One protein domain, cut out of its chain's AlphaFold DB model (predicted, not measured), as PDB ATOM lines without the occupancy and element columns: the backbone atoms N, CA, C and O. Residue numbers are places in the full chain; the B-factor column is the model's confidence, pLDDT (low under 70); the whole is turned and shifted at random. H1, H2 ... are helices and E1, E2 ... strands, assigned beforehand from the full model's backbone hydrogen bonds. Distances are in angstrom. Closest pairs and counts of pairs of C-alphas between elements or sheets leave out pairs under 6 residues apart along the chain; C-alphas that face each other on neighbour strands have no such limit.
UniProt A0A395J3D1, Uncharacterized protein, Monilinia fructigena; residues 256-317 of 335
ATOM      1  N   VAL A 256       6.571 -17.575  25.186       90.81
ATOM      2  CA  VAL A 256       6.439 -16.929  26.500       90.81
ATOM      3  C   VAL A 256       6.027 -17.988  27.519       90.81
ATOM      4  O   VAL A 256       5.092 -18.740  27.276       90.81
ATOM      5  N   MET A 257       6.700 -18.047  28.668       93.75
ATOM      6  CA  MET A 257       6.272 -18.861  29.808       93.75
ATOM      7  C   MET A 257       5.666 -17.946  30.873       93.75
ATOM      8  O   MET A 257       6.313 -16.982  31.281       93.75
ATOM      9  N   ILE A 258       4.458 -18.255  31.345       92.81
ATOM     10  CA  ILE A 258       3.823 -17.541  32.458       92.81
ATOM     11  C   ILE A 258       3.933 -18.390  33.726       92.81
ATOM     12  O   ILE A 258       3.410 -19.504  33.799       92.81
ATOM     13  N   VAL A 259       4.594 -17.836  34.744       91.50
ATOM     14  CA  VAL A 259       4.704 -18.418  36.088       91.50
ATOM     15  C   VAL A 259       3.922 -17.543  37.062       91.50
ATOM     16  O   VAL A 259       4.204 -16.355  37.206       91.50
ATOM     17  N   THR A 260       2.937 -18.127  37.741       91.25
ATOM     18  CA  THR A 260       2.063 -17.430  38.697       91.25
ATOM     19  C   THR A 260       2.373 -17.820  40.137       91.25
ATOM     20  O   THR A 260       2.746 -18.962  40.409       91.25
ATOM     21  N   LYS A 261       2.106 -16.920  41.091       92.00
ATOM     22  CA  LYS A 261       2.118 -17.246  42.525       92.00
ATOM     23  C   LYS A 261       1.166 -18.415  42.821       92.00
ATOM     24  O   LYS A 261       0.012 -18.418  42.397       92.00
ATOM     25  N   ALA A 262       1.643 -19.406  43.571       84.19
ATOM     26  CA  ALA A 262       0.855 -20.588  43.909       84.19
ATOM     27  C   ALA A 262      -0.349 -20.251  44.811       84.19
ATOM     28  O   ALA A 262      -0.252 -19.405  45.699       84.19
ATOM     29  N   ARG A 263      -1.459 -20.979  44.612       84.12
ATOM     30  CA  ARG A 263      -2.734 -20.861  45.357       84.12
ATOM     31  C   ARG A 263      -3.442 -19.501  45.258       84.12
ATOM     32  O   ARG A 263      -4.463 -19.313  45.914       84.12
ATOM     33  N   ASP A 264      -2.965 -18.581  44.421       90.75
ATOM     34  CA  ASP A 264      -3.676 -17.334  44.152       90.75
ATOM     35  C   ASP A 264      -4.784 -17.569  43.119       90.75
ATOM     36  O   ASP A 264      -4.538 -17.812  41.936       90.75
ATOM     37  N   ASN A 265      -6.032 -17.522  43.581       88.88
ATOM     38  CA  ASN A 265      -7.183 -17.761  42.724       88.88
ATOM     39  C   ASN A 265      -7.449 -16.614  41.739       88.88
ATOM     40  O   ASN A 265      -8.022 -16.892  40.685       88.88
ATOM     41  N   GLN A 266      -7.056 -15.371  42.033       91.00
ATOM     42  CA  GLN A 266      -7.296 -14.239  41.129       91.00
ATOM     43  C   GLN A 266      -6.357 -14.301  39.923       91.00
ATOM     44  O   GLN A 266      -6.801 -14.133  38.784       91.00
ATOM     45  N   LEU A 267      -5.090 -14.677  40.148       92.94
ATOM     46  CA  LEU A 267      -4.109 -14.840  39.070       92.94
ATOM     47  C   LEU A 267      -4.534 -15.853  37.998       92.94
ATOM     48  O   LEU A 267      -4.140 -15.692  36.849       92.94
ATOM     49  N   VAL A 268      -5.353 -16.861  38.324       91.75
ATOM     50  CA  VAL A 268      -5.849 -17.841  37.335       91.75
ATOM     51  C   VAL A 268      -6.677 -17.171  36.232       91.75
ATOM     52  O   VAL A 268      -6.505 -17.506  35.062       91.75
ATOM     53  N   ASN A 269      -7.542 -16.216  36.594       92.50
ATOM     54  CA  ASN A 269      -8.375 -15.491  35.631       92.50
ATOM     55  C   ASN A 269      -7.506 -14.527  34.807       92.50
ATOM     56  O   ASN A 269      -7.488 -14.606  33.585       92.50
ATOM     57  N   LEU A 270      -6.686 -13.708  35.475       94.50
ATOM     58  CA  LEU A 270      -5.787 -12.755  34.808       94.50
ATOM     59  C   LEU A 270      -4.804 -13.446  33.847       94.50
ATOM     60  O   LEU A 270      -4.495 -12.921  32.781       94.50
ATOM     61  N   THR A 271      -4.335 -14.648  34.195       93.81
ATOM     62  CA  THR A 271      -3.443 -15.446  33.339       93.81
ATOM     63  C   THR A 271      -4.169 -16.009  32.124       93.81
ATOM     64  O   THR A 271      -3.557 -16.107  31.065       93.81
ATOM     65  N   LYS A 272      -5.459 -16.351  32.239       92.69
ATOM     66  CA  LYS A 272      -6.290 -16.745  31.092       92.69
ATOM     67  C   LYS A 272      -6.420 -15.587  30.106       92.69
ATOM     68  O   LYS A 272      -6.146 -15.774  28.924       92.69
ATOM     69  N   ASP A 273      -6.778 -14.405  30.599       93.81
ATOM     70  CA  ASP A 273      -7.005 -13.223  29.761       93.81
ATOM     71  C   ASP A 273      -5.700 -12.767  29.085       93.81
ATOM     72  O   ASP A 273      -5.667 -12.526  27.875       93.81
ATOM     73  N   LEU A 274      -4.587 -12.763  29.832       94.75
ATOM     74  CA  LEU A 274      -3.252 -12.484  29.299       94.75
ATOM     75  C   LEU A 274      -2.797 -13.531  28.271       94.75
ATOM     76  O   LEU A 274      -2.269 -13.160  27.225       94.75
ATOM     77  N   ALA A 275      -2.993 -14.826  28.539       93.00
ATOM     78  CA  ALA A 275      -2.628 -15.890  27.603       93.00
ATOM     79  C   ALA A 275      -3.453 -15.810  26.312       93.00
ATOM     80  O   ALA A 275      -2.891 -15.945  25.225       93.00
ATOM     81  N   LEU A 276      -4.759 -15.537  26.420       91.75
ATOM     82  CA  LEU A 276      -5.632 -15.331  25.267       91.75
ATOM     83  C   LEU A 276      -5.136 -14.157  24.419       91.75
ATOM     84  O   LEU A 276      -4.917 -14.334  23.225       91.75
ATOM     85  N   TRP A 277      -4.890 -13.001  25.042       93.62
ATOM     86  CA  TRP A 277      -4.384 -11.806  24.360       93.62
ATOM     87  C   TRP A 277      -3.020 -12.037  23.692       93.62
ATOM     88  O   TRP A 277      -2.805 -11.615  22.555       93.62
ATOM     89  N   LEU A 278      -2.099 -12.738  24.360       92.50
ATOM     90  CA  LEU A 278      -0.779 -13.065  23.813       92.50
ATOM     91  C   LEU A 278      -0.850 -13.990  22.586       92.50
ATOM     92  O   LEU A 278      -0.052 -13.810  21.666       92.50
ATOM     93  N   MET A 279      -1.782 -14.948  22.564       90.12
ATOM     94  CA  MET A 279      -1.965 -15.879  21.442       90.12
ATOM     95  C   MET A 279      -2.812 -15.294  20.302       90.12
ATOM     96  O   MET A 279      -2.577 -15.640  19.144       90.12
ATOM     97  N   SER A 280      -3.773 -14.412  20.598       90.00
ATOM     98  CA  SER A 280      -4.668 -13.818  19.595       90.00
ATOM     99  C   SER A 280      -4.111 -12.567  18.917       90.00
ATOM    100  O   SER A 280      -4.495 -12.286  17.789       90.00
ATOM    101  N   THR A 281      -3.219 -11.812  19.570       90.81
ATOM    102  CA  THR A 281      -2.654 -10.576  19.000       90.81
ATOM    103  C   THR A 281      -1.647 -10.903  17.888       90.81
ATOM    104  O   THR A 281      -0.588 -11.438  18.224       90.81
ATOM    105  N   PRO A 282      -1.890 -10.538  16.611       90.06
ATOM    106  CA  PRO A 282      -0.962 -10.802  15.507       90.06
ATOM    107  C   PRO A 282       0.403 -10.139  15.736       90.06
ATOM    108  O   PRO A 282       0.472  -8.996  16.203       90.06
ATOM    109  N   ARG A 283       1.510 -10.827  15.421       87.94
ATOM    110  CA  ARG A 283       2.876 -10.283  15.596       87.94
ATOM    111  C   ARG A 283       3.841 -10.759  14.517       87.94
ATOM    112  O   ARG A 283       3.780 -11.894  14.062       87.94
ATOM    113  N   TYR A 284       4.800  -9.901  14.164       83.81
ATOM    114  CA  TYR A 284       5.939 -10.231  13.288       83.81
ATOM    115  C   TYR A 284       5.548 -10.854  11.929       83.81
ATOM    116  O   TYR A 284       6.239 -11.740  11.434       83.81
ATOM    117  N   GLY A 285       4.434 -10.405  11.337       83.94
ATOM    118  CA  GLY A 285       3.913 -10.926  10.063       83.94
ATOM    119  C   GLY A 285       3.092 -12.219  10.173       83.94
ATOM    120  O   GLY A 285       2.646 -12.733   9.154       83.94
ATOM    121  N   SER A 286       2.872 -12.736  11.384       84.31
ATOM    122  CA  SER A 286       1.946 -13.837  11.660       84.31
ATOM    123  C   SER A 286       0.577 -13.297  12.087       84.31
ATOM    124  O   SER A 286       0.500 -12.427  12.953       84.31
ATOM    125  N   ASP A 287      -0.487 -13.864  11.510       84.56
ATOM    126  CA  ASP A 287      -1.896 -13.690  11.917       84.56
ATOM    127  C   ASP A 287      -2.158 -14.194  13.351       84.56
ATOM    128  O   ASP A 287      -3.040 -13.714  14.051       84.56
ATOM    129  N   LEU A 288      -1.345 -15.146  13.816       84.44
ATOM    130  CA  LEU A 288      -1.344 -15.633  15.195       84.44
ATOM    131  C   LEU A 288      -0.261 -14.930  16.018       84.44
ATOM    132  O   LEU A 288       0.777 -14.528  15.482       84.44
ATOM    133  N   GLY A 289      -0.488 -14.826  17.325       89.31
ATOM    134  CA  GLY A 289       0.452 -14.243  18.276       89.31
ATOM    135  C   GLY A 289       1.592 -15.175  18.687       89.31
ATOM    136  O   GLY A 289       2.190 -15.876  17.871       89.31
ATOM    137  N   VAL A 290       1.945 -15.137  19.973       89.62
ATOM    138  CA  VAL A 290       3.068 -15.909  20.532       89.62
ATOM    139  C   VAL A 290       2.591 -17.198  21.190       89.62
ATOM    140  O   VAL A 290       1.474 -17.267  21.696       89.62
ATOM    141  N   ASN A 291       3.462 -18.203  21.258       89.69
ATOM    142  CA  ASN A 291       3.196 -19.416  22.017       89.69
ATOM    143  C   ASN A 291       3.261 -19.140  23.523       89.69
ATOM    144  O   ASN A 291       4.224 -18.525  23.988       89.69
ATOM    145  N   VAL A 292       2.268 -19.612  24.284       91.31
ATOM    146  CA  VAL A 292       2.146 -19.353  25.725       91.31
ATOM    147  C   VAL A 292       2.153 -20.649  26.529       91.31
ATOM    148  O   VAL A 292       1.163 -21.375  26.598       91.31
ATOM    149  N   TYR A 293       3.263 -20.881  27.223       91.25
ATOM    150  CA  TYR A 293       3.442 -21.991  28.148       91.25
ATOM    151  C   TYR A 293       2.971 -21.612  29.557       91.25
ATOM    152  O   TYR A 293       3.325 -20.556  30.084       91.25
ATOM    153  N   VAL A 294       2.205 -22.500  30.188       90.00
ATOM    154  CA  VAL A 294       1.688 -22.352  31.560       90.00
ATOM    155  C   VAL A 294       1.972 -23.611  32.381       90.00
ATOM    156  O   VAL A 294       2.184 -24.686  31.820       90.00
ATOM    157  N   ASP A 295       1.948 -23.496  33.712       89.62
ATOM    158  CA  ASP A 295       2.015 -24.657  34.617       89.62
ATOM    159  C   ASP A 295       0.915 -25.682  34.266       89.62
ATOM    160  O   ASP A 295      -0.240 -25.324  34.009       89.62
ATOM    161  N   ALA A 296       1.252 -26.973  34.307       85.88
ATOM    162  CA  ALA A 296       0.324 -28.081  34.102       85.88
ATOM    163  C   ALA A 296      -0.910 -27.991  35.024       85.88
ATOM    164  O   ALA A 296      -2.021 -28.347  34.621       85.88
ATOM    165  N   LYS A 297      -0.749 -27.446  36.240       85.38
ATOM    166  CA  LYS A 297      -1.869 -27.193  37.168       85.38
ATOM    167  C   LYS A 297      -2.853 -26.146  36.644       85.38
ATOM    168  O   LYS A 297      -4.051 -26.282  36.880       85.38
ATOM    169  N   LEU A 298      -2.373 -25.125  35.929       84.94
ATOM    170  CA  LEU A 298      -3.234 -24.151  35.254       84.94
ATOM    171  C   LEU A 298      -3.876 -24.777  34.016       84.94
ATOM    172  O   LEU A 298      -5.093 -24.694  33.886       84.94
ATOM    173  N   ARG A 299      -3.110 -25.490  33.175       85.00
ATOM    174  CA  ARG A 299      -3.642 -26.192  31.988       85.00
ATOM    175  C   ARG A 299      -4.831 -27.103  32.328       85.00
ATOM    176  O   ARG A 299      -5.834 -27.080  31.621       85.00
ATOM    177  N   ASN A 300      -4.740 -27.846  33.431       84.62
ATOM    178  CA  ASN A 300      -5.785 -28.771  33.890       84.62
ATOM    179  C   ASN A 300      -6.902 -28.092  34.714       84.62
ATOM    180  O   ASN A 300      -7.893 -28.734  35.066       84.62
ATOM    181  N   SER A 301      -6.767 -26.806  35.051       88.31
ATOM    182  CA  SER A 301      -7.755 -26.080  35.850       88.31
ATOM    183  C   SER A 301      -8.952 -25.656  35.002       88.31
ATOM    184  O   SER A 301      -8.819 -24.872  34.059       88.31
ATOM    185  N   LYS A 302     -10.158 -26.070  35.414       88.62
ATOM    186  CA  LYS A 302     -11.431 -25.634  34.806       88.62
ATOM    187  C   LYS A 302     -11.576 -24.106  34.749       88.62
ATOM    188  O   LYS A 302     -12.210 -23.592  33.839       88.62
ATOM    189  N   ARG A 303     -10.983 -23.384  35.712       88.00
ATOM    190  CA  ARG A 303     -11.048 -21.914  35.795       88.00
ATOM    191  C   ARG A 303     -10.164 -21.215  34.760       88.00
ATOM    192  O   ARG A 303     -10.535 -20.155  34.274       88.00
ATOM    193  N   PHE A 304      -9.022 -21.813  34.424       90.56
ATOM    194  CA  PHE A 304      -8.161 -21.335  33.342       90.56
ATOM    195  C   PHE A 304      -8.759 -21.716  31.978       90.56
ATOM    196  O   PHE A 304      -8.854 -20.879  31.086       90.56
ATOM    197  N   GLY A 305      -9.266 -22.948  31.845       87.81
ATOM    198  CA  GLY A 305     -10.089 -23.344  30.701       87.81
ATOM    199  C   GLY A 305      -9.313 -23.543  29.395       87.81
ATOM    200  O   GLY A 305      -9.857 -23.266  28.330       87.81
ATOM    201  N   ALA A 306      -8.073 -24.045  29.461       87.81
ATOM    202  CA  ALA A 306      -7.207 -24.253  28.291       87.81
ATOM    203  C   ALA A 306      -7.894 -25.021  27.145       87.81
ATOM    204  O   ALA A 306      -7.751 -24.653  25.985       87.81
ATOM    205  N   ALA A 307      -8.684 -26.054  27.467       86.44
ATOM    206  CA  ALA A 307      -9.426 -26.832  26.474       86.44
ATOM    207  C   ALA A 307     -10.412 -25.966  25.667       86.44
ATOM    208  O   ALA A 307     -10.412 -26.043  24.446       86.44
ATOM    209  N   ALA A 308     -11.169 -25.082  26.326       87.00
ATOM    210  CA  ALA A 308     -12.109 -24.176  25.660       87.00
ATOM    211  C   ALA A 308     -11.391 -23.116  24.801       87.00
ATOM    212  O   ALA A 308     -11.898 -22.707  23.760       87.00
ATOM    213  N   MET A 309     -10.186 -22.689  25.201       87.12
ATOM    214  CA  MET A 309      -9.356 -21.794  24.382       87.12
ATOM    215  C   MET A 309      -8.895 -22.500  23.098       87.12
ATOM    216  O   MET A 309      -8.999 -21.932  22.014       87.12
ATOM    217  N   ILE A 310      -8.450 -23.755  23.207       86.62
ATOM    218  CA  ILE A 310      -8.050 -24.589  22.063       86.62
ATOM    219  C   ILE A 310      -9.251 -24.903  21.156       86.62
ATOM    220  O   ILE A 310      -9.117 -24.880  19.937       86.62
ATOM    221  N   GLU A 311     -10.425 -25.161  21.731       85.88
ATOM    222  CA  GLU A 311     -11.672 -25.396  20.995       85.88
ATOM    223  C   GLU A 311     -12.114 -24.152  20.209       85.88
ATOM    224  O   GLU A 311     -12.417 -24.260  19.021       85.88
ATOM    225  N   SER A 312     -12.061 -22.960  20.821       84.50
ATOM    226  CA  SER A 312     -12.412 -21.702  20.139       84.50
ATOM    227  C   SER A 312     -11.523 -21.385  18.933       84.50
ATOM    228  O   SER A 312     -11.961 -20.718  17.998       84.50
ATOM    229  N   GLN A 313     -10.278 -21.864  18.936       82.00
ATOM    230  CA  GLN A 313      -9.337 -21.667  17.845       82.00
ATOM    231  C   GLN A 313      -8.337 -22.839  17.816       82.00
ATOM    232  O   GLN A 313      -7.286 -22.770  18.456       82.00
ATOM    233  N   PRO A 314      -8.585 -23.885  17.001       79.69
ATOM    234  CA  PRO A 314      -7.728 -25.079  16.934       79.69
ATOM    235  C   PRO A 314      -6.263 -24.798  16.567       79.69
ATOM    236  O   PRO A 314      -5.374 -25.590  16.862       79.69
ATOM    237  N   ARG A 315      -5.984 -23.624  15.984       75.31
ATOM    238  CA  ARG A 315      -4.626 -23.126  15.716       75.31
ATOM    239  C   ARG A 315      -3.800 -22.892  16.998       75.31
ATOM    240  O   ARG A 315      -2.584 -22.792  16.909       75.31
ATOM    241  N   PHE A 316      -4.429 -22.867  18.179       76.00
ATOM    242  CA  PHE A 316      -3.769 -22.820  19.492       76.00
ATOM    243  C   PHE A 316      -3.409 -24.212  20.067       76.00
ATOM    244  O   PHE A 316      -3.087 -24.316  21.249       76.00
ATOM    245  N   GLN A 317      -3.419 -25.294  19.279       61.28
ATOM    246  CA  GLN A 317      -2.989 -26.620  19.764       61.28
ATOM    247  C   GLN A 317      -1.475 -26.724  20.036       61.28
ATOM    248  O   GLN A 317      -1.077 -27.345  21.019       61.28
TER     249      GLN A 317
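Overview. This is residues 256 to 317 of the 335 residues of an uncharacterized protein of Monilinia fructigena (UniProt A0A395J3D1). What is the main picture? The long helix H1 packs on a small sheet of two parallel strands, E1 beside E2, and the short helices H2 and H3 follow E2 on a chain that comes back near H1. The loop around Gly 285 reaches one end of the longest axis. What are the counts and size? The printed part has 62 residues in the order E1 H1 E2 H2 H3, mixed helices and strands; it is compact, with a radius of gyration of the C-alphas of 11.6 A, yet elongated, spanning 37 by 21 by 16 A.

Along the chain. Where is the sheet? E1 is residues 256 to 258, beginning at C-alpha 256 (6.439, -16.929, 26.500), and E2 is residues 291 to 294, 10.1 A long. Where are the helices? H1 is residues 265 to 280, 23.6 A long; H2 is residues 296 to 299; H3 is residues 306 to 312, 10.0 A long, ending at C-alpha 312 (-12.412, -21.702, 20.139).

Arrangement. How do the strands pair? E1 and E2 are parallel at 22 degrees, with N 256 and O 291 2.8 A apart, within hydrogen-bond range. With H1 they form a strand-helix-strand unit, two parallel neighbour strands with a helix between, its crossover right-handed. What comes near H1? The closest C-alphas of H1 and E2, Ala 275 and Val 292, are 6.2 A apart. H3 is close but not clearly touching, with C-alphas 276 and 309 closest at 7.5 A, the same way at a tilt of 38 degrees, only just steep. H2 is close but not clearly touching H1, with C-alphas 268 and 298 closest at 7.1 A. Are the helix backbones in range? Every O i to N i+4 pair is in H3, 11 of 12 are in H1, and H2 is too short for one.

Size, cuts and confidence. How far does it reach? The two C-alphas farthest apart, Arg 263 and Gly 285, are 37.3 A apart. Is anything cut or uncertain? The printed part has no cut and no long link; residue 317 has a pLDDT under 70.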